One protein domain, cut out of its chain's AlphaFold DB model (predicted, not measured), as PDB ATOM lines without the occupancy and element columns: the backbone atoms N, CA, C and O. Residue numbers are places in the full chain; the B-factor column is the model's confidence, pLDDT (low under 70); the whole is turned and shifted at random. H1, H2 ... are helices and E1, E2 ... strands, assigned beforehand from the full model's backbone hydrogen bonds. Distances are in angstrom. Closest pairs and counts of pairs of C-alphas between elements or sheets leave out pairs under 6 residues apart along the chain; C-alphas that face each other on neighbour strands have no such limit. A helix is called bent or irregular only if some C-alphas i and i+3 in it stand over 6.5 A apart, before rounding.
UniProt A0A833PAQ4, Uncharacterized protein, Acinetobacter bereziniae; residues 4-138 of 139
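This is residues 4 to 138 of the 139 residues of an uncharacterized protein of Acinetobacter bereziniae (UniProt A0A833PAQ4). One parallel sheet of five strands, twisted and curled like part of a barrel, runs through the middle of the domain, with H1, H3 and H5 over one of its faces. The longest helix, H1, stands across one end of the longest axis, over E1 and E2, while H5 covers E5 toward the other end, where residues 117 to 131 loop out to the short H6. The printed part has 135 residues, with six named helices and five named strands in the order E1 H1 E2 H2 E3 H3 H4 E4 H5 E5 H6, and the class is mixed, helices and strands. The sheet's order is E1, E2, E3, E4, E5, all parallel. The whole is compact, with a radius of gyration of the C-alphas of 15.4 A and spans of 44 by 31 by 30 A.

The sheet holds E1, residues 4 to 6, E2, residues 38 to 41, E3, residues 57 to 64, E4, residues 86 to 91, and E5, residues 113 to 116. C-alpha 4, where E1 begins, is at (133.815, 153.808, 127.473). E3 is the longest strand at 20.4 A, and E4 measures 16.9 A. H1, residues 15 to 33, is 28.5 A long, from C-alpha 15 at (122.062, 140.034, 146.699). H5, residues 96 to 108, is 18.5 A long. The shorter helices are H2, residues 49 to 53, H3, residues 65 to 70, H4, residues 75 to 78, and H6, residues 132 to 136, which ends with C-alpha 136 at (153.945, 145.161, 120.731). H1 and H2 are irregular: C-alphas 16 and 19 are 8.5 A apart, and C-alphas 50 and 53 are 7.1 A apart. H1 also has a kink of 28 degrees near residue 22.

E3 and E4 are parallel at 20 degrees, with N 89 and O 61 within hydrogen-bond range at 2.8 A. E4 and E5 are parallel at 0 degrees, with N 90 and O 115 at 3.0 A. E2 and E3 are parallel at 44 degrees, with N 59 and O 41 at 2.9 A. E3 is staggered, pairing with E2 over residues 57 to 58 and with E4 over 58 to 64. E1 and E2 are parallel at 8 degrees, with N 4 and O 38 at 2.8 A. Four strand-helix-strand units, parallel neighbour strands with one or more helices between, have right-handed crossovers: E1, H1, E2; E2, H2, E3; E3, H3 H4, E4; and E4, H5, E5. H1, H3 and H5 are on the same face of the sheet, giving two layers, helices over a sheet. H5 lies over E5 at a height of 9.0 A over the sheet, along the strands at 24 degrees to E5 on the local plane; the closest C-alphas are those of Met 99 and Val 116, 6.5 A apart. H1 lies over E1 and E2 at a height of 11.5 A; its closest C-alpha pair with E2 is Tyr 27 and Val 39, 7.2 A. H3, at a height of 8.8 A, is only just over none of the strands: 2 of its C-alphas fall on E3 and 2 on E4. H3 and H5 are near each other, with 9 pairs of C-alphas within 10 A. H6 only grazes the sheet with residues 132 to 136, and touches H5, which meets it with residues 96 to 100 alone; the closest C-alphas are those of Gln 96 and Ala 134, 7.3 A apart. H2 is not on the sheet, but only just, with 4 pairs of C-alphas within 10 A. H1, with residues 20 to 24 alone, only just touches H2, with 3 pairs of C-alphas within 8 A, the closest being those of Val 20 and Tyr 51, 6.1 A. H4 is not on the sheet and is close to but not clearly touching H2, with the C-alphas of Gln 49 and Trp 76 closest at 6.5 A. Every O i to N i+4 pair is within hydrogen-bond range in H5 and H6, against 13 of 15 in H1, 1 of 2 in H3 and 0 of 1 in H2, which has 1 of 2 O i to N i+3 pairs within range; H4 is too short for an O i to N i+4 pair.

The two C-alphas farthest apart are those of Asn 16 and Glu 133, 46.1 A. The printed part has no cut from residue 4 to 138. The link from E5 to H6 is long, with 15 residues. The mean pLDDT of the printed part is 97.6, and no printed residue is under 70.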
ATOM      1  N   ILE A   4     133.846 153.369 126.075       98.25
ATOM      2  CA  ILE A   4     133.815 153.808 127.473       98.25
ATOM      3  C   ILE A   4     134.545 152.766 128.327       98.25
ATOM      4  O   ILE A   4     134.281 151.569 128.212       98.25
ATOM      5  N   PHE A   5     135.428 153.240 129.202       98.44
ATOM      6  CA  PHE A   5     136.074 152.456 130.251       98.44
ATOM      7  C   PHE A   5     135.392 152.765 131.588       98.44
ATOM      8  O   PHE A   5     135.291 153.931 131.971       98.44
ATOM      9  N   LEU A   6     134.873 151.739 132.256       98.50
ATOM     10  CA  LEU A   6     134.214 151.836 133.557       98.50
ATOM     11  C   LEU A   6     135.163 151.288 134.619       98.50
ATOM     12  O   LEU A   6     135.355 150.074 134.685       98.50
ATOM     13  N   ASP A   7     135.744 152.176 135.418       98.31
ATOM     14  CA  ASP A   7     136.682 151.803 136.478       98.31
ATOM     15  C   ASP A   7     135.982 151.458 137.802       98.31
ATOM     16  O   ASP A   7     134.778 151.704 137.947       98.31
ATOM     17  N   ASP A   8     136.730 150.891 138.753       96.75
ATOM     18  CA  ASP A   8     136.264 150.532 140.104       96.75
ATOM     19  C   ASP A   8     135.004 149.636 140.104       96.75
ATOM     20  O   ASP A   8     134.022 149.832 140.832       96.75
ATOM     21  N   GLY A   9     135.014 148.627 139.237       97.44
ATOM     22  CA  GLY A   9     133.935 147.667 139.059       97.44
ATOM     23  C   GLY A   9     133.753 146.709 140.243       97.44
ATOM     24  O   GLY A   9     134.707 146.186 140.811       97.44
ATOM     25  N   LEU A  10     132.505 146.373 140.577       98.12
ATOM     26  CA  LEU A  10     132.214 145.230 141.446       98.12
ATOM     27  C   LEU A  10     132.438 143.919 140.674       98.12
ATOM     28  O   LEU A  10     132.325 143.873 139.452       98.12
ATOM     29  N   ASN A  11     132.704 142.829 141.394       97.00
ATOM     30  CA  ASN A  11     133.035 141.523 140.806       97.00
ATOM     31  C   ASN A  11     132.049 140.393 141.170       97.00
ATOM     32  O   ASN A  11     132.159 139.273 140.668       97.00
ATOM     33  N   ALA A  12     131.055 140.662 142.020       97.56
ATOM     34  CA  ALA A  12     130.067 139.684 142.477       97.56
ATOM     35  C   ALA A  12     128.660 140.038 141.985       97.56
ATOM     36  O   ALA A  12     128.336 141.214 141.819       97.56
ATOM     37  N   CYS A  13     127.784 139.042 141.792       98.12
ATOM     38  CA  CYS A  13     126.399 139.285 141.351       98.12
ATOM     39  C   CYS A  13     125.609 140.155 142.344       98.12
ATOM     40  O   CYS A  13     124.720 140.910 141.947       98.12
ATOM     41  N   GLY A  14     125.970 140.064 143.625       97.56
ATOM     42  CA  GLY A  14     125.291 140.723 144.730       97.56
ATOM     43  C   GLY A  14     123.982 140.034 145.136       97.56
ATOM     44  O   GLY A  14     123.489 139.152 144.427       97.56
ATOM     45  N   PRO A  15     123.398 140.444 146.275       98.00
ATOM     46  CA  PRO A  15     122.062 140.034 146.699       98.00
ATOM     47  C   PRO A  15     121.041 140.180 145.569       98.00
ATOM     48  O   PRO A  15     120.922 141.252 144.978       98.00
ATOM     49  N   ASN A  16     120.320 139.103 145.243       97.19
ATOM     50  CA  ASN A  16     119.308 139.086 144.178       97.19
ATOM     51  C   ASN A  16     119.796 139.674 142.835       97.19
ATOM     52  O   ASN A  16     119.027 140.315 142.120       97.19
ATOM     53  N   ASN A  17     121.074 139.471 142.485       98.06
ATOM     54  CA  ASN A  17     121.708 139.997 141.269       98.06
ATOM     55  C   ASN A  17     121.766 141.536 141.172       98.06
ATOM     56  O   ASN A  17     121.919 142.080 140.077       98.06
ATOM     57  N   GLN A  18     121.648 142.265 142.285       98.44
ATOM     58  CA  GLN A  18     121.579 143.729 142.253       98.44
ATOM     59  C   GLN A  18     122.818 144.393 141.624       98.44
ATOM     60  O   GLN A  18     122.673 145.342 140.855       98.44
ATOM     61  N   TYR A  19     124.026 143.879 141.884       98.44
ATOM     62  CA  TYR A  19     125.268 144.485 141.385       98.44
ATOM     63  C   TYR A  19     125.428 144.253 139.884       98.44
ATOM     64  O   TYR A  19     125.694 145.184 139.132       98.44
ATOM     65  N   VAL A  20     125.174 143.031 139.412       98.50
ATOM     66  CA  VAL A  20     125.234 142.748 137.972       98.50
ATOM     67  C   VAL A  20     124.137 143.493 137.201       98.50
ATOM     68  O   VAL A  20     124.373 143.965 136.090       98.50
ATOM     69  N   ASN A  21     122.944 143.662 137.783       98.50
ATOM     70  CA  ASN A  21     121.859 144.415 137.150       98.50
ATOM     71  C   ASN A  21     122.199 145.900 136.978       98.50
ATOM     72  O   ASN A  21     121.837 146.478 135.955       98.50
ATOM     73  N   TYR A  22     122.932 146.496 137.921       98.38
ATOM     74  CA  TYR A  22     123.448 147.857 137.777       98.38
ATOM     75  C   TYR A  22     124.304 148.005 136.505       98.38
ATOM     76  O   TYR A  22     124.025 148.872 135.672       98.38
ATOM     77  N   TYR A  23     125.259 147.098 136.273       98.69
ATOM     78  CA  TYR A  23     126.088 147.141 135.062       98.69
ATOM     79  C   TYR A  23     125.322 146.794 133.782       98.69
ATOM     80  O   TYR A  23     125.594 147.393 132.745       98.69
ATOM     81  N   ARG A  24     124.310 145.915 133.831       98.56
ATOM     82  CA  ARG A  24     123.423 145.669 132.672       98.56
ATOM     83  C   ARG A  24     122.719 146.939 132.210       98.56
ATOM     84  O   ARG A  24     122.630 147.178 131.005       98.56
ATOM     85  N   VAL A  25     122.225 147.747 133.151       98.50
ATOM     86  CA  VAL A  25     121.563 149.024 132.843       98.50
ATOM     87  C   VAL A  25     122.555 149.998 132.211       98.50
ATOM     88  O   VAL A  25     122.245 150.581 131.173       98.50
ATOM     89  N   ILE A  26     123.758 150.128 132.779       98.50
ATOM     90  CA  ILE A  26     124.811 150.997 132.234       98.50
ATOM     91  C   ILE A  26     125.214 150.553 130.826       98.50
ATOM     92  O   ILE A  26     125.171 151.359 129.899       98.50
ATOM     93  N   TYR A  27     125.545 149.274 130.642       98.38
ATOM     94  CA  TYR A  27     125.940 148.720 129.349       98.38
ATOM     95  C   TYR A  27     124.860 148.952 128.287       98.38
ATOM     96  O   TYR A  27     125.145 149.490 127.217       98.38
ATOM     97  N   SER A  28     123.597 148.659 128.615       98.25
ATOM     98  CA  SER A  28     122.463 148.880 127.709       98.25
ATOM     99  C   SER A  28     122.288 150.357 127.352       98.25
ATOM    100  O   SER A  28     122.070 150.693 126.186       98.25
ATOM    101  N   TYR A  29     122.416 151.257 128.331       98.19
ATOM    102  CA  TYR A  29     122.339 152.698 128.098       98.19
ATOM    103  C   TYR A  29     123.456 153.185 127.165       98.19
ATOM    104  O   TYR A  29     123.179 153.909 126.207       98.19
ATOM    105  N   ILE A  30     124.699 152.749 127.394       98.25
ATOM    106  CA  ILE A  30     125.849 153.104 126.554       98.25
ATOM    107  C   ILE A  30     125.630 152.616 125.122       98.25
ATOM    108  O   ILE A  30     125.742 153.415 124.193       98.25
ATOM    109  N   LYS A  31     125.260 151.344 124.941       97.38
ATOM    110  CA  LYS A  31     125.023 150.753 123.616       97.38
ATOM    111  C   LYS A  31     123.863 151.415 122.873       97.38
ATOM    112  O   LYS A  31     123.934 151.570 121.659       97.38
ATOM    113  N   THR A  32     122.827 151.849 123.593       97.56
ATOM    114  CA  THR A  32     121.682 152.565 123.006       97.56
ATOM    115  C   THR A  32     122.075 153.971 122.563       97.56
ATOM    116  O   THR A  32     121.731 154.403 121.466       97.56
ATOM    117  N   LYS A  33     122.798 154.706 123.414       97.69
ATOM    118  CA  LYS A  33     123.163 156.101 123.149       97.69
ATOM    119  C   LYS A  33     124.290 156.230 122.126       97.69
ATOM    120  O   LYS A  33     124.321 157.188 121.357       97.69
ATOM    121  N   TYR A  34     125.208 155.270 122.123       96.88
ATOM    122  CA  TYR A  34     126.386 155.236 121.272       96.88
ATOM    123  C   TYR A  34     126.488 153.854 120.626       96.88
ATOM    124  O   TYR A  34     127.257 152.996 121.062       96.88
ATOM    125  N   SER A  35     125.683 153.635 119.584       94.38
ATOM    126  CA  SER A  35     125.717 152.392 118.810       94.38
ATOM    127  C   SER A  35     127.143 152.107 118.332       94.38
ATOM    128  O   SER A  35     127.773 152.955 117.701       94.38
ATOM    129  N   GLY A  36     127.654 150.918 118.652       93.88
ATOM    130  CA  GLY A  36     129.020 150.502 118.325       93.88
ATOM    131  C   GLY A  36     130.100 150.915 119.331       93.88
ATOM    132  O   GLY A  36     131.252 150.554 119.124       93.88
ATOM    133  N   ALA A  37     129.770 151.618 120.422       97.81
ATOM    134  CA  ALA A  37     130.749 151.924 121.464       97.81
ATOM    135  C   ALA A  37     131.275 150.642 122.128       97.81
ATOM    136  O   ALA A  37     130.482 149.803 122.561       97.81
ATOM    137  N   PHE A  38     132.595 150.516 122.233       98.25
ATOM    138  CA  PHE A  38     133.273 149.448 122.967       98.25
ATOM    139  C   PHE A  38     133.252 149.730 124.474       98.25
ATOM    140  O   PHE A  38     133.586 150.835 124.895       98.25
ATOM    141  N   VAL A  39     132.842 148.770 125.295       98.62
ATOM    142  CA  VAL A  39     132.693 148.945 126.744       98.62
ATOM    143  C   VAL A  39     133.613 147.990 127.480       98.62
ATOM    144  O   VAL A  39     133.456 146.773 127.383       98.62
ATOM    145  N   VAL A  40     134.527 148.560 128.258       98.81
ATOM    146  CA  VAL A  40     135.384 147.830 129.194       98.81
ATOM    147  C   VAL A  40     134.880 148.096 130.605       98.81
ATOM    148  O   VAL A  40     134.597 149.242 130.947       98.81
ATOM    149  N   LEU A  41     134.765 147.049 131.416       98.88
ATOM    150  CA  LEU A  41     134.537 147.165 132.855       98.88
ATOM    151  C   LEU A  41     135.773 146.643 133.587       98.88
ATOM    152  O   LEU A  41     136.226 145.533 133.294       98.88
ATOM    153  N   ASN A  42     136.278 147.417 134.547       98.81
ATOM    154  CA  ASN A  42     137.436 147.065 135.357       98.81
ATOM    155  C   ASN A  42     137.081 146.751 136.815       98.81
ATOM    156  O   ASN A  42     137.062 147.657 137.641       98.81
ATOM    157  N   PRO A  43     136.819 145.481 137.169       98.38
ATOM    158  CA  PRO A  43     136.799 145.058 138.569       98.38
ATOM    159  C   PRO A  43     138.175 144.718 139.162       98.38
ATOM    160  O   PRO A  43     138.243 144.332 140.331       98.38
ATOM    161  N   GLY A  44     139.243 144.728 138.356       97.88
ATOM    162  CA  GLY A  44     140.619 144.403 138.756       97.88
ATOM    163  C   GLY A  44     140.838 142.978 139.289       97.88
ATOM    164  O   GLY A  44     141.920 142.626 139.757       97.88
ATOM    165  N   SER A  45     139.807 142.133 139.268       96.44
ATOM    166  CA  SER A  45     139.783 140.849 139.966       96.44
ATOM    167  C   SER A  45     138.765 139.889 139.353       96.44
ATOM    168  O   SER A  45     137.852 140.296 138.632       96.44
ATOM    169  N   GLY A  46     138.920 138.592 139.638       95.62
ATOM    170  CA  GLY A  46     138.065 137.547 139.077       95.62
ATOM    171  C   GLY A  46     136.584 137.797 139.371       95.62
ATOM    172  O   GLY A  46     136.202 138.014 140.520       95.62
ATOM    173  N   VAL A  47     135.747 137.738 138.333       96.88
ATOM    174  CA  VAL A  47     134.313 138.048 138.436       96.88
ATOM    175  C   VAL A  47     133.435 136.796 138.447       96.88
ATOM    176  O   VAL A  47     133.788 135.735 137.923       96.88
ATOM    177  N   ALA A  48     132.243 136.921 139.027       97.44
ATOM    178  CA  ALA A  48     131.205 135.902 138.947       97.44
ATOM    179  C   ALA A  48     130.627 135.804 137.522       97.44
ATOM    180  O   ALA A  48     130.459 136.814 136.839       97.44
ATOM    181  N   GLN A  49     130.218 134.600 137.106       97.44
ATOM    182  CA  GLN A  49     129.726 134.318 135.745       97.44
ATOM    183  C   GLN A  49     128.580 135.229 135.279       97.44
ATOM    184  O   GLN A  49     128.432 135.485 134.086       97.44
ATOM    185  N   CYS A  50     127.777 135.771 136.197       97.75
ATOM    186  CA  CYS A  50     126.713 136.715 135.855       97.75
ATOM    187  C   CYS A  50     127.225 137.979 135.122       97.75
ATOM    188  O   CYS A  50     126.455 138.576 134.369       97.75
ATOM    189  N   TYR A  51     128.504 138.349 135.276       97.94
ATOM    190  CA  TYR A  51     129.133 139.498 134.607       97.94
ATOM    191  C   TYR A  51     129.460 139.254 133.131       97.94
ATOM    192  O   TYR A  51     129.732 140.210 132.415       97.94
ATOM    193  N   ALA A  52     129.352 138.022 132.626       96.31
ATOM    194  CA  ALA A  52     129.705 137.669 131.245       96.31
ATOM    195  C   ALA A  52     128.898 138.397 130.141       96.31
ATOM    196  O   ALA A  52     129.077 138.118 128.963       96.31
ATOM    197  N   SER A  53     127.971 139.290 130.487       94.75
ATOM    198  CA  SER A  53     127.128 140.032 129.535       94.75
ATOM    199  C   SER A  53     127.047 141.532 129.822       94.75
ATOM    200  O   SER A  53     126.215 142.217 129.231       94.75
ATOM    201  N   VAL A  54     127.854 142.050 130.758       97.69
ATOM    202  CA  VAL A  54     127.736 143.450 131.214       97.69
ATOM    203  C   VAL A  54     128.804 144.385 130.647       97.69
ATOM    204  O   VAL A  54     128.798 145.572 130.956       97.69
ATOM    205  N   ALA A  55     129.711 143.860 129.829       98.31
ATOM    206  CA  ALA A  55     130.740 144.602 129.113       98.31
ATOM    207  C   ALA A  55     131.184 143.793 127.886       98.31
ATOM    208  O   ALA A  55     130.930 142.587 127.815       98.31
ATOM    209  N   ASP A  56     131.856 144.446 126.937       98.38
ATOM    210  CA  ASP A  56     132.525 143.739 125.840       98.38
ATOM    211  C   ASP A  56     133.811 143.067 126.347       98.38
ATOM    212  O   ASP A  56     134.108 141.939 125.960       98.38
ATOM    213  N   VAL A  57     134.525 143.737 127.262       98.69
ATOM    214  CA  VAL A  57     135.730 143.232 127.938       98.69
ATOM    215  C   VAL A  57     135.637 143.456 129.444       98.69
ATOM    216  O   VAL A  57     135.194 144.508 129.908       98.69
ATOM    217  N   LEU A  58     136.098 142.468 130.203       98.75
ATOM    218  CA  LEU A  58     136.239 142.505 131.653       98.75
ATOM    219  C   LEU A  58     137.730 142.468 132.013       98.75
ATOM    220  O   LEU A  58     138.420 141.515 131.640       98.75
ATOM    221  N   ILE A  59     138.220 143.455 132.768       98.81
ATOM    222  CA  ILE A  59     139.538 143.346 133.407       98.81
ATOM    223  C   ILE A  59     139.383 142.504 134.670       98.81
ATOM    224  O   ILE A  59     138.818 142.931 135.672       98.81
ATOM    225  N   VAL A  60     139.842 141.259 134.594       98.44
ATOM    226  CA  VAL A  60     139.635 140.243 135.643       98.44
ATOM    227  C   VAL A  60     140.887 139.972 136.471       98.44
ATOM    228  O   VAL A  60     140.880 139.119 137.359       98.44
ATOM    229  N   PHE A  61     141.962 140.695 136.179       98.69
ATOM    230  CA  PHE A  61     143.188 140.685 136.953       98.69
ATOM    231  C   PHE A  61     143.891 142.033 136.804       98.69
ATOM    232  O   PHE A  61     144.183 142.443 135.683       98.69
ATOM    233  N   GLU A  62     144.193 142.672 137.929       98.69
ATOM    234  CA  GLU A  62     145.002 143.884 138.011       98.69
ATOM    235  C   GLU A  62     145.888 143.814 139.264       98.69
ATOM    236  O   GLU A  62     145.455 144.099 140.382       98.69
ATOM    237  N   SER A  63     147.126 143.332 139.116       98.62
ATOM    238  CA  SER A  63     148.065 143.221 140.241       98.62
ATOM    239  C   SER A  63     149.514 143.001 139.791       98.62
ATOM    240  O   SER A  63     149.818 142.997 138.599       98.62
ATOM    241  N   ASN A  64     150.425 142.799 140.746       98.75
ATOM    242  CA  ASN A  64     151.827 142.508 140.451       98.75
ATOM    243  C   ASN A  64     152.042 141.085 139.909       98.75
ATOM    244  O   ASN A  64     151.227 140.175 140.103       98.75
ATOM    245  N   VAL A  65     153.208 140.884 139.295       98.75
ATOM    246  CA  VAL A  65     153.661 139.601 138.746       98.75
ATOM    247  C   VAL A  65     153.597 138.437 139.740       98.75
ATOM    248  O   VAL A  65     153.143 137.358 139.369       98.75
ATOM    249  N   ASN A  66     153.955 138.642 141.012       98.44
ATOM    250  CA  ASN A  66     153.971 137.566 142.013       98.44
ATOM    251  C   ASN A  66     152.554 137.046 142.301       98.44
ATOM    252  O   ASN A  66     152.327 135.838 142.392       98.44
ATOM    253  N   ALA A  67     151.581 137.957 142.409       98.56
ATOM    254  CA  ALA A  67     150.174 137.592 142.527       98.56
ATOM    255  C   ALA A  67     149.690 136.877 141.260       98.56
ATOM    256  O   ALA A  67     148.975 135.876 141.342       98.56
ATOM    257  N   TYR A  68     150.126 137.342 140.086       98.62
ATOM    258  CA  TYR A  68     149.734 136.732 138.826       98.62
ATOM    259  C   TYR A  68     150.244 135.300 138.709       98.62
ATOM    260  O   TYR A  68     149.479 134.420 138.342       98.62
ATOM    261  N   GLU A  69     151.498 135.008 139.041       98.06
ATOM    262  CA  GLU A  69     152.090 133.673 138.869       98.06
ATOM    263  C   GLU A  69     151.296 132.547 139.536       98.06
ATOM    264  O   GLU A  69     151.190 131.457 138.975       98.06
ATOM    265  N   THR A  70     150.653 132.825 140.668       97.44
ATOM    266  CA  THR A  70     149.855 131.836 141.410       97.44
ATOM    267  C   THR A  70     148.354 131.906 141.127       97.44
ATOM    268  O   THR A  70     147.624 130.964 141.437       97.44
ATOM    269  N   TRP A  71     147.879 132.987 140.507       98.00
ATOM    270  CA  TRP A  71     146.466 133.193 140.206       98.00
ATOM    271  C   TRP A  71     145.947 132.277 139.085       98.00
ATOM    272  O   TRP A  71     146.681 131.854 138.189       98.00
ATOM    273  N   GLN A  72     144.647 131.986 139.108       95.00
ATOM    274  CA  GLN A  72     143.939 131.293 138.033       95.00
ATOM    275  C   GLN A  72     142.582 131.958 137.792       95.00
ATOM    276  O   GLN A  72     141.925 132.402 138.735       95.00
ATOM    277  N   GLN A  73     142.143 131.977 136.531       93.56
ATOM    278  CA  GLN A  73     140.773 132.342 136.173       93.56
ATOM    279  C   GLN A  73     139.763 131.417 136.877       93.56
ATOM    280  O   GLN A  73     140.008 130.211 136.991       93.56
ATOM    281  N   PRO A  74     138.572 131.918 137.249       94.38
ATOM    282  CA  PRO A  74     137.434 131.059 137.551       94.38
ATOM    283  C   PRO A  74     137.137 130.091 136.394       94.38
ATOM    284  O   PRO A  74     137.226 130.467 135.224       94.38
ATOM    285  N   SER A  75     136.710 128.859 136.700       95.69
ATOM    286  CA  SER A  75     136.507 127.807 135.685       95.69
ATOM    287  C   SER A  75     135.572 128.226 134.546       95.69
ATOM    288  O   SER A  75     135.787 127.844 133.401       95.69
ATOM    289  N   TRP A  76     134.539 129.021 134.838       95.94
ATOM    290  CA  TRP A  76     133.599 129.485 133.816       95.94
ATOM    291  C   TRP A  76     134.272 130.403 132.789       95.94
ATOM    292  O   TRP A  76     133.946 130.297 131.608       95.94
ATOM    293  N   SER A  77     135.195 131.266 133.230       95.50
ATOM    294  CA  SER A  77     135.954 132.183 132.382       95.50
ATOM    295  C   SER A  77     137.021 131.438 131.597       95.50
ATOM    296  O   SER A  77     137.148 131.640 130.396       95.50
ATOM    297  N   GLN A  78     137.751 130.528 132.255       96.69
ATOM    298  CA  GLN A  78     138.782 129.702 131.620       96.69
ATOM    299  C   GLN A  78     138.213 128.846 130.476       96.69
ATOM    300  O   GLN A  78     138.905 128.593 129.496       96.69
ATOM    301  N   ASN A  79     136.952 128.420 130.598       95.62
ATOM    302  CA  ASN A  79     136.257 127.599 129.606       95.62
ATOM    303  C   ASN A  79     135.470 128.416 128.563       95.62
ATOM    304  O   ASN A  79     134.803 127.822 127.713       95.62
ATOM    305  N   GLN A  80     135.483 129.754 128.621       95.31
ATOM    306  CA  GLN A  80     134.851 130.561 127.576       95.31
ATOM    307  C   GLN A  80     135.620 130.439 126.265       95.31
ATOM    308  O   GLN A  80     136.842 130.544 126.238       95.31
ATOM    309  N   VAL A  81     134.881 130.308 125.165       94.88
ATOM    310  CA  VAL A  81     135.463 130.231 123.817       94.88
ATOM    311  C   VAL A  81     136.103 131.559 123.404       94.88
ATOM    312  O   VAL A  81     137.113 131.569 122.706       94.88
ATOM    313  N   ASN A  82     135.516 132.685 123.816       96.50
ATOM    314  CA  ASN A  82     135.992 134.008 123.432       96.50
ATOM    315  C   ASN A  82     136.978 134.576 124.464       96.50
ATOM    316  O   ASN A  82     136.563 135.230 125.419       96.50
ATOM    317  N   ALA A  83     138.278 134.385 124.235       97.19
ATOM    318  CA  ALA A  83     139.329 134.984 125.061       97.19
ATOM    319  C   ALA A  83     139.279 136.526 125.057       97.19
ATOM    320  O   ALA A  83     139.574 137.155 126.072       97.19
ATOM    321  N   ASN A  84     138.817 137.151 123.962       97.88
ATOM    322  CA  ASN A  84     138.689 138.613 123.841       97.88
ATOM    323  C   ASN A  84     137.592 139.201 124.744       97.88
ATOM    324  O   ASN A  84     137.267 140.372 124.626       97.88
ATOM    325  N   GLN A  85     137.003 138.412 125.640       97.94
ATOM    326  CA  GLN A  85     136.169 138.916 126.722       97.94
ATOM    327  C   GLN A  85     136.986 139.314 127.966       97.94
ATOM    328  O   GLN A  85     136.461 139.994 128.848       97.94
ATOM    329  N   PHE A  86     138.256 138.912 128.058       98.56
ATOM    330  CA  PHE A  86     139.067 139.070 129.265       98.56
ATOM    331  C   PHE A  86     140.348 139.855 129.006       98.56
ATOM    332  O   PHE A  86     141.053 139.617 128.022       98.56
ATOM    333  N   TRP A  87     140.657 140.751 129.941       98.75
ATOM    334  CA  TRP A  87     141.887 141.532 129.975       98.75
ATOM    335  C   TRP A  87     142.604 141.345 131.314       98.75
ATOM    336  O   TRP A  87     141.978 141.405 132.374       98.75
ATOM    337  N   HIS A  88     143.910 141.087 131.272       98.69
ATOM    338  CA  HIS A  88     144.785 141.082 132.446       98.69
ATOM    339  C   HIS A  88     145.786 142.252 132.402       98.69
ATOM    340  O   HIS A  88     146.451 142.458 131.387       98.69
ATOM    341  N   LEU A  89     145.924 142.976 133.510       98.81
ATOM    342  CA  LEU A  89     146.911 144.035 133.725       98.81
ATOM    343  C   LEU A  89     147.932 143.559 134.766       98.81
ATOM    344  O   LEU A  89     147.557 143.209 135.888       98.81
ATOM    345  N   ILE A  90     149.215 143.497 134.398       98.81
ATOM    346  CA  ILE A  90     150.267 142.947 135.262       98.81
ATOM    347  C   ILE A  90     151.417 143.946 135.390       98.81
ATOM    348  O   ILE A  90     152.068 144.264 134.401       98.81
ATOM    349  N   TYR A  91     151.705 144.395 136.611       98.81
ATOM    350  CA  TYR A  91     152.840 145.284 136.885       98.81
ATOM    351  C   TYR A  91     153.994 144.572 137.603       98.81
ATOM    352  O   TYR A  91     153.889 143.405 138.003       98.81
ATOM    353  N   ASN A  92     155.102 145.286 137.795       98.69
ATOM    354  CA  ASN A  92     156.334 144.805 138.415       98.69
ATOM    355  C   ASN A  92     157.038 143.679 137.631       98.69
ATOM    356  O   ASN A  92     157.707 142.825 138.213       98.69
ATOM    357  N   VAL A  93     156.899 143.657 136.303       98.69
ATOM    358  CA  VAL A  93     157.565 142.683 135.425       98.69
ATOM    359  C   VAL A  93     158.834 143.312 134.862       98.69
ATOM    360  O   VAL A  93     158.784 144.039 133.883       98.69
ATOM    361  N   LYS A  94     159.987 143.080 135.499       98.12
ATOM    362  CA  LYS A  94     161.192 143.908 135.280       98.12
ATOM    363  C   LYS A  94     161.959 143.663 133.986       98.12
ATOM    364  O   LYS A  94     162.752 144.511 133.592       98.12
ATOM    365  N   THR A  95     161.802 142.504 133.359       98.25
ATOM    366  CA  THR A  95     162.630 142.116 132.212       98.25
ATOM    367  C   THR A  95     161.769 141.768 131.009       98.25
ATOM    368  O   THR A  95     160.662 141.254 131.158       98.25
ATOM    369  N   GLN A  96     162.306 141.974 129.804       98.19
ATOM    370  CA  GLN A  96     161.651 141.515 128.576       98.19
ATOM    371  C   GLN A  96     161.397 139.998 128.611       98.19
ATOM    372  O   GLN A  96     160.347 139.540 128.175       98.19
ATOM    373  N   GLN A  97     162.333 139.210 129.153       98.31
ATOM    374  CA  GLN A  97     162.171 137.759 129.269       98.31
ATOM    375  C   GLN A  97     160.980 137.389 130.164       98.31
ATOM    376  O   GLN A  97     160.204 136.495 129.815       98.31
ATOM    377  N   ASP A  98     160.814 138.075 131.297       98.38
ATOM    378  CA  ASP A  98     159.652 137.876 132.161       98.38
ATOM    379  C   ASP A  98     158.368 138.351 131.492       98.38
ATOM    380  O   ASP A  98     157.378 137.629 131.541       98.38
ATOM    381  N   MET A  99     158.383 139.493 130.799       98.44
ATOM    382  CA  MET A  99     157.234 139.951 130.013       98.44
ATOM    383  C   MET A  99     156.797 138.877 129.011       98.44
ATOM    384  O   MET A  99     155.638 138.466 129.029       98.44
ATOM    385  N   GLU A 100     157.718 138.310 128.228       98.38
ATOM    386  CA  GLU A 100     157.394 137.257 127.259       98.38
ATOM    387  C   GLU A 100     156.813 135.997 127.930       98.38
ATOM    388  O   GLU A 100     155.870 135.382 127.419       98.38
ATOM    389  N   ARG A 101     157.333 135.618 129.105       98.50
ATOM    390  CA  ARG A 101     156.784 134.518 129.914       98.50
ATOM    391  C   ARG A 101     155.363 134.828 130.394       98.50
ATOM    392  O   ARG A 101     154.498 133.952 130.331       98.50
ATOM    393  N   ILE A 102     155.112 136.055 130.843       98.56
ATOM    394  CA  ILE A 102     153.812 136.508 131.348       98.56
ATOM    395  C   ILE A 102     152.776 136.613 130.222       98.56
ATOM    396  O   ILE A 102     151.636 136.192 130.429       98.56
ATOM    397  N   LEU A 103     153.164 137.044 129.018       98.38
ATOM    398  CA  LEU A 103     152.296 137.019 127.834       98.38
ATOM    399  C   LEU A 103     151.882 135.593 127.444       98.38
ATOM    400  O   LEU A 103     150.728 135.339 127.102       98.38
ATOM    401  N   ASN A 104     152.798 134.624 127.507       98.19
ATOM    402  CA  ASN A 104     152.441 133.225 127.251       98.19
ATOM    403  C   ASN A 104     151.496 132.679 128.330       98.19
ATOM    404  O   ASN A 104     150.532 131.972 128.025       98.19
ATOM    405  N   LEU A 105     151.739 133.042 129.590       98.50
ATOM    406  CA  LEU A 105     150.886 132.657 130.708       98.50
ATOM    407  C   LEU A 105     149.487 133.289 130.621       98.50
ATOM    408  O   LEU A 105     148.509 132.634 130.975       98.50
ATOM    409  N   SER A 106     149.352 134.525 130.125       98.31
ATOM    410  CA  SER A 106     148.042 135.163 129.923       98.31
ATOM    411  C   SER A 106     147.205 134.480 128.854       98.31
ATOM    412  O   SER A 106     146.033 134.194 129.108       98.31
ATOM    413  N   LYS A 107     147.819 134.089 127.734       97.25
ATOM    414  CA  LYS A 107     147.165 133.281 126.696       97.25
ATOM    415  C   LYS A 107     146.677 131.941 127.261       97.25
ATOM    416  O   LYS A 107     145.528 131.561 127.048       97.25
ATOM    417  N   ALA A 108     147.502 131.258 128.062       97.62
ATOM    418  CA  ALA A 108     147.109 130.013 128.735       97.62
ATOM    419  C   ALA A 108     145.955 130.202 129.746       97.62
ATOM    420  O   ALA A 108     145.189 129.271 130.001       97.62
ATOM    421  N   ARG A 109     145.796 131.413 130.291       97.75
ATOM    422  CA  ARG A 109     144.718 131.810 131.212       97.75
ATOM    423  C   ARG A 109     143.550 132.511 130.513       97.75
ATOM    424  O   ARG A 109     142.845 133.300 131.136       97.75
ATOM    425  N   ASN A 110     143.351 132.229 129.227       97.94
ATOM    426  CA  ASN A 110     142.228 132.710 128.426       97.94
ATOM    427  C   ASN A 110     142.083 134.245 128.360       97.94
ATOM    428  O   ASN A 110     140.969 134.757 128.277       97.94
ATOM    429  N   ALA A 111     143.193 134.987 128.409       98.06
ATOM    430  CA  ALA A 111     143.187 136.426 128.166       98.06
ATOM    431  C   ALA A 111     143.334 136.719 126.671       98.06
ATOM    432  O   ALA A 111     144.311 136.294 126.052       98.06
ATOM    433  N   GLY A 112     142.387 137.462 126.105       97.62
ATOM    434  CA  GLY A 112     142.499 138.019 124.754       97.62
ATOM    435  C   GLY A 112     143.171 139.391 124.734       97.62
ATOM    436  O   GLY A 112     143.727 139.782 123.714       97.62
ATOM    437  N   TYR A 113     143.172 140.093 125.870       98.38
ATOM    438  CA  TYR A 113     143.896 141.347 126.063       98.38
ATOM    439  C   TYR A 113     144.855 141.231 127.247       98.38
ATOM    440  O   TYR A 113     144.554 140.612 128.271       98.38
ATOM    441  N   VAL A 114     146.023 141.848 127.127       98.31
ATOM    442  CA  VAL A 114     147.026 141.891 128.188       98.31
ATOM    443  C   VAL A 114     147.822 143.184 128.075       98.31
ATOM    444  O   VAL A 114     148.061 143.656 126.968       98.31
ATOM    445  N   TYR A 115     148.186 143.760 129.216       98.38
ATOM    446  CA  TYR A 115     149.215 144.792 129.295       98.38
ATOM    447  C   TYR A 115     150.162 144.451 130.439       98.38
ATOM    448  O   TYR A 115     149.710 144.095 131.536       98.38
ATOM    449  N   VAL A 116     151.459 144.525 130.163       98.50
ATOM    450  CA  VAL A 116     152.523 144.227 131.114       98.50
ATOM    451  C   VAL A 116     153.419 145.450 131.274       98.50
ATOM    452  O   VAL A 116     153.786 146.083 130.296       98.50
ATOM    453  N   THR A 117     153.790 145.788 132.506       98.69
ATOM    454  CA  THR A 117     154.681 146.925 132.782       98.69
ATOM    455  C   THR A 117     155.759 146.577 133.809       98.69
ATOM    456  O   THR A 117     155.553 145.746 134.704       98.69
ATOM    457  N   ASP A 118     156.935 147.191 133.672       98.56
ATOM    458  CA  ASP A 118     158.046 147.090 134.618       98.56
ATOM    459  C   ASP A 118     157.932 148.077 135.780       98.56
ATOM    460  O   ASP A 118     158.658 147.912 136.766       98.56
ATOM    461  N   ASP A 119     156.992 149.020 135.722       98.38
ATOM    462  CA  ASP A 119     156.689 149.931 136.822       98.38
ATOM    463  C   ASP A 119     156.124 149.211 138.058       98.38
ATOM    464  O   ASP A 119     155.796 148.018 138.056       98.38
ATOM    465  N   ASP A 120     156.059 149.952 139.162       98.00
ATOM    466  CA  ASP A 120     155.532 149.501 140.447       98.00
ATOM    467  C   ASP A 120     154.584 150.559 141.039       98.00
ATOM    468  O   ASP A 120     154.354 151.626 140.470       98.00
ATOM    469  N   LEU A 121     154.010 150.261 142.200       97.44
ATOM    470  CA  LEU A 121     153.184 151.193 142.959       97.44
ATOM    471  C   LEU A 121     153.947 152.492 143.302       97.44
ATOM    472  O   LEU A 121     155.167 152.471 143.489       97.44
ATOM    473  N   PRO A 122     153.244 153.630 143.470       97.38
ATOM    474  CA  PRO A 122     151.790 153.763 143.631       97.38
ATOM    475  C   PRO A 122     150.979 153.826 142.332       97.38
ATOM    476  O   PRO A 122     149.759 153.712 142.403       97.38
ATOM    477  N   ASN A 123     151.615 154.013 141.179       97.38
ATOM    478  CA  ASN A 123     150.917 154.116 139.903       97.38
ATOM    479  C   ASN A 123     151.742 153.448 138.799       97.38
ATOM    480  O   ASN A 123     152.596 154.104 138.222       97.38
ATOM    481  N   PRO A 124     151.498 152.167 138.497       97.81
ATOM    482  CA  PRO A 124     152.267 151.459 137.481       97.81
ATOM    483  C   PRO A 124     151.827 151.772 136.041       97.81
ATOM    484  O   PRO A 124     152.332 151.174 135.092       97.81
ATOM    485  N   TRP A 125     150.840 152.654 135.863       97.62
ATOM    486  CA  TRP A 125     150.156 152.881 134.589       97.62
ATOM    487  C   TRP A 125     150.522 154.220 133.926       97.62
ATOM    488  O   TRP A 125     149.895 154.590 132.933       97.62
ATOM    489  N   ASP A 126     151.475 154.983 134.477       97.69
ATOM    490  CA  ASP A 126     151.815 156.339 134.018       97.69
ATOM    491  C   ASP A 126     153.003 156.426 133.056       97.69
ATOM    492  O   ASP A 126     153.182 157.471 132.420       97.69
ATOM    493  N   THR A 127     153.772 155.349 132.885       97.12
ATOM    494  CA  THR A 127     154.824 155.276 131.867       97.12
ATOM    495  C   THR A 127     154.739 154.007 131.019       97.12
ATOM    496  O   THR A 127     154.004 153.063 131.316       97.12
ATOM    497  N   LEU A 128     155.436 154.027 129.878       97.69
ATOM    498  CA  LEU A 128     155.593 152.850 129.028       97.69
ATOM    499  C   LEU A 128     156.797 152.042 129.511       97.69
ATOM    500  O   LEU A 128     157.835 152.648 129.800       97.69
ATOM    501  N   PRO A 129     156.716 150.702 129.511       97.44
ATOM    502  CA  PRO A 129     157.810 149.891 129.997       97.44
ATOM    503  C   PRO A 129     159.021 149.945 129.076       97.44
ATOM    504  O   PRO A 129     158.904 150.137 127.861       97.44
ATOM    505  N   GLN A 130     160.203 149.665 129.624       96.94
ATOM    506  CA  GLN A 130     161.447 149.664 128.839       96.94
ATOM    507  C   GLN A 130     161.430 148.690 127.642       96.94
ATOM    508  O   GLN A 130     162.189 148.857 126.688       96.94
ATOM    509  N   TYR A 131     160.571 147.665 127.688       97.56
ATOM    510  CA  TYR A 131     160.385 146.656 126.641       97.56
ATOM    511  C   TYR A 131     159.124 146.873 125.790       97.56
ATOM    512  O   TYR A 131     158.710 145.945 125.098       97.56
ATOM    513  N   TRP A 132     158.518 148.063 125.813       97.25
ATOM    514  CA  TRP A 132     157.278 148.381 125.091       97.25
ATOM    515  C   TRP A 132     157.274 147.911 123.626       97.25
ATOM    516  O   TRP A 132     156.389 147.171 123.199       97.25
ATOM    517  N   GLU A 133     158.317 148.253 122.865       97.56
ATOM    518  CA  GLU A 133     158.444 147.840 121.458       97.56
ATOM    519  C   GLU A 133     158.522 146.312 121.295       97.56
ATOM    520  O   GLU A 133     158.040 145.752 120.312       97.56
ATOM    521  N   ALA A 134     159.120 145.604 122.256       96.38
ATOM    522  CA  ALA A 134     159.177 144.148 122.226       96.38
ATOM    523  C   ALA A 134     157.815 143.518 122.552       96.38
ATOM    524  O   ALA A 134     157.453 142.527 121.921       96.38
ATOM    525  N   GLU A 135     157.060 144.092 123.494       94.38
ATOM    526  CA  GLU A 135     155.704 143.647 123.830       94.38
ATOM    527  C   GLU A 135     154.770 143.775 122.622       94.38
ATOM    528  O   GLU A 135     154.143 142.786 122.250       94.38
ATOM    529  N   LEU A 136     154.766 144.925 121.932       94.69
ATOM    530  CA  LEU A 136     153.945 145.161 120.731       94.69
ATOM    531  C   LEU A 136     154.143 144.114 119.623       94.69
ATOM    532  O   LEU A 136     153.219 143.834 118.867       94.69
ATOM    533  N   ASN A 137     155.327 143.508 119.531       94.12
ATOM    534  CA  ASN A 137     155.637 142.477 118.537       94.12
ATOM    535  C   ASN A 137     155.173 141.058 118.944       94.12
ATOM    536  O   ASN A 137     155.449 140.092 118.226       94.12
ATOM    537  N   LYS A 138     154.524 140.897 120.107       88.69
ATOM    538  CA  LYS A 138     154.132 139.596 120.694       88.69
ATOM    539  C   LYS A 138     152.620 139.425 120.900       88.69
ATOM    540  O   LYS A 138     152.179 138.291 121.166       88.69
TER     541      LYS A 138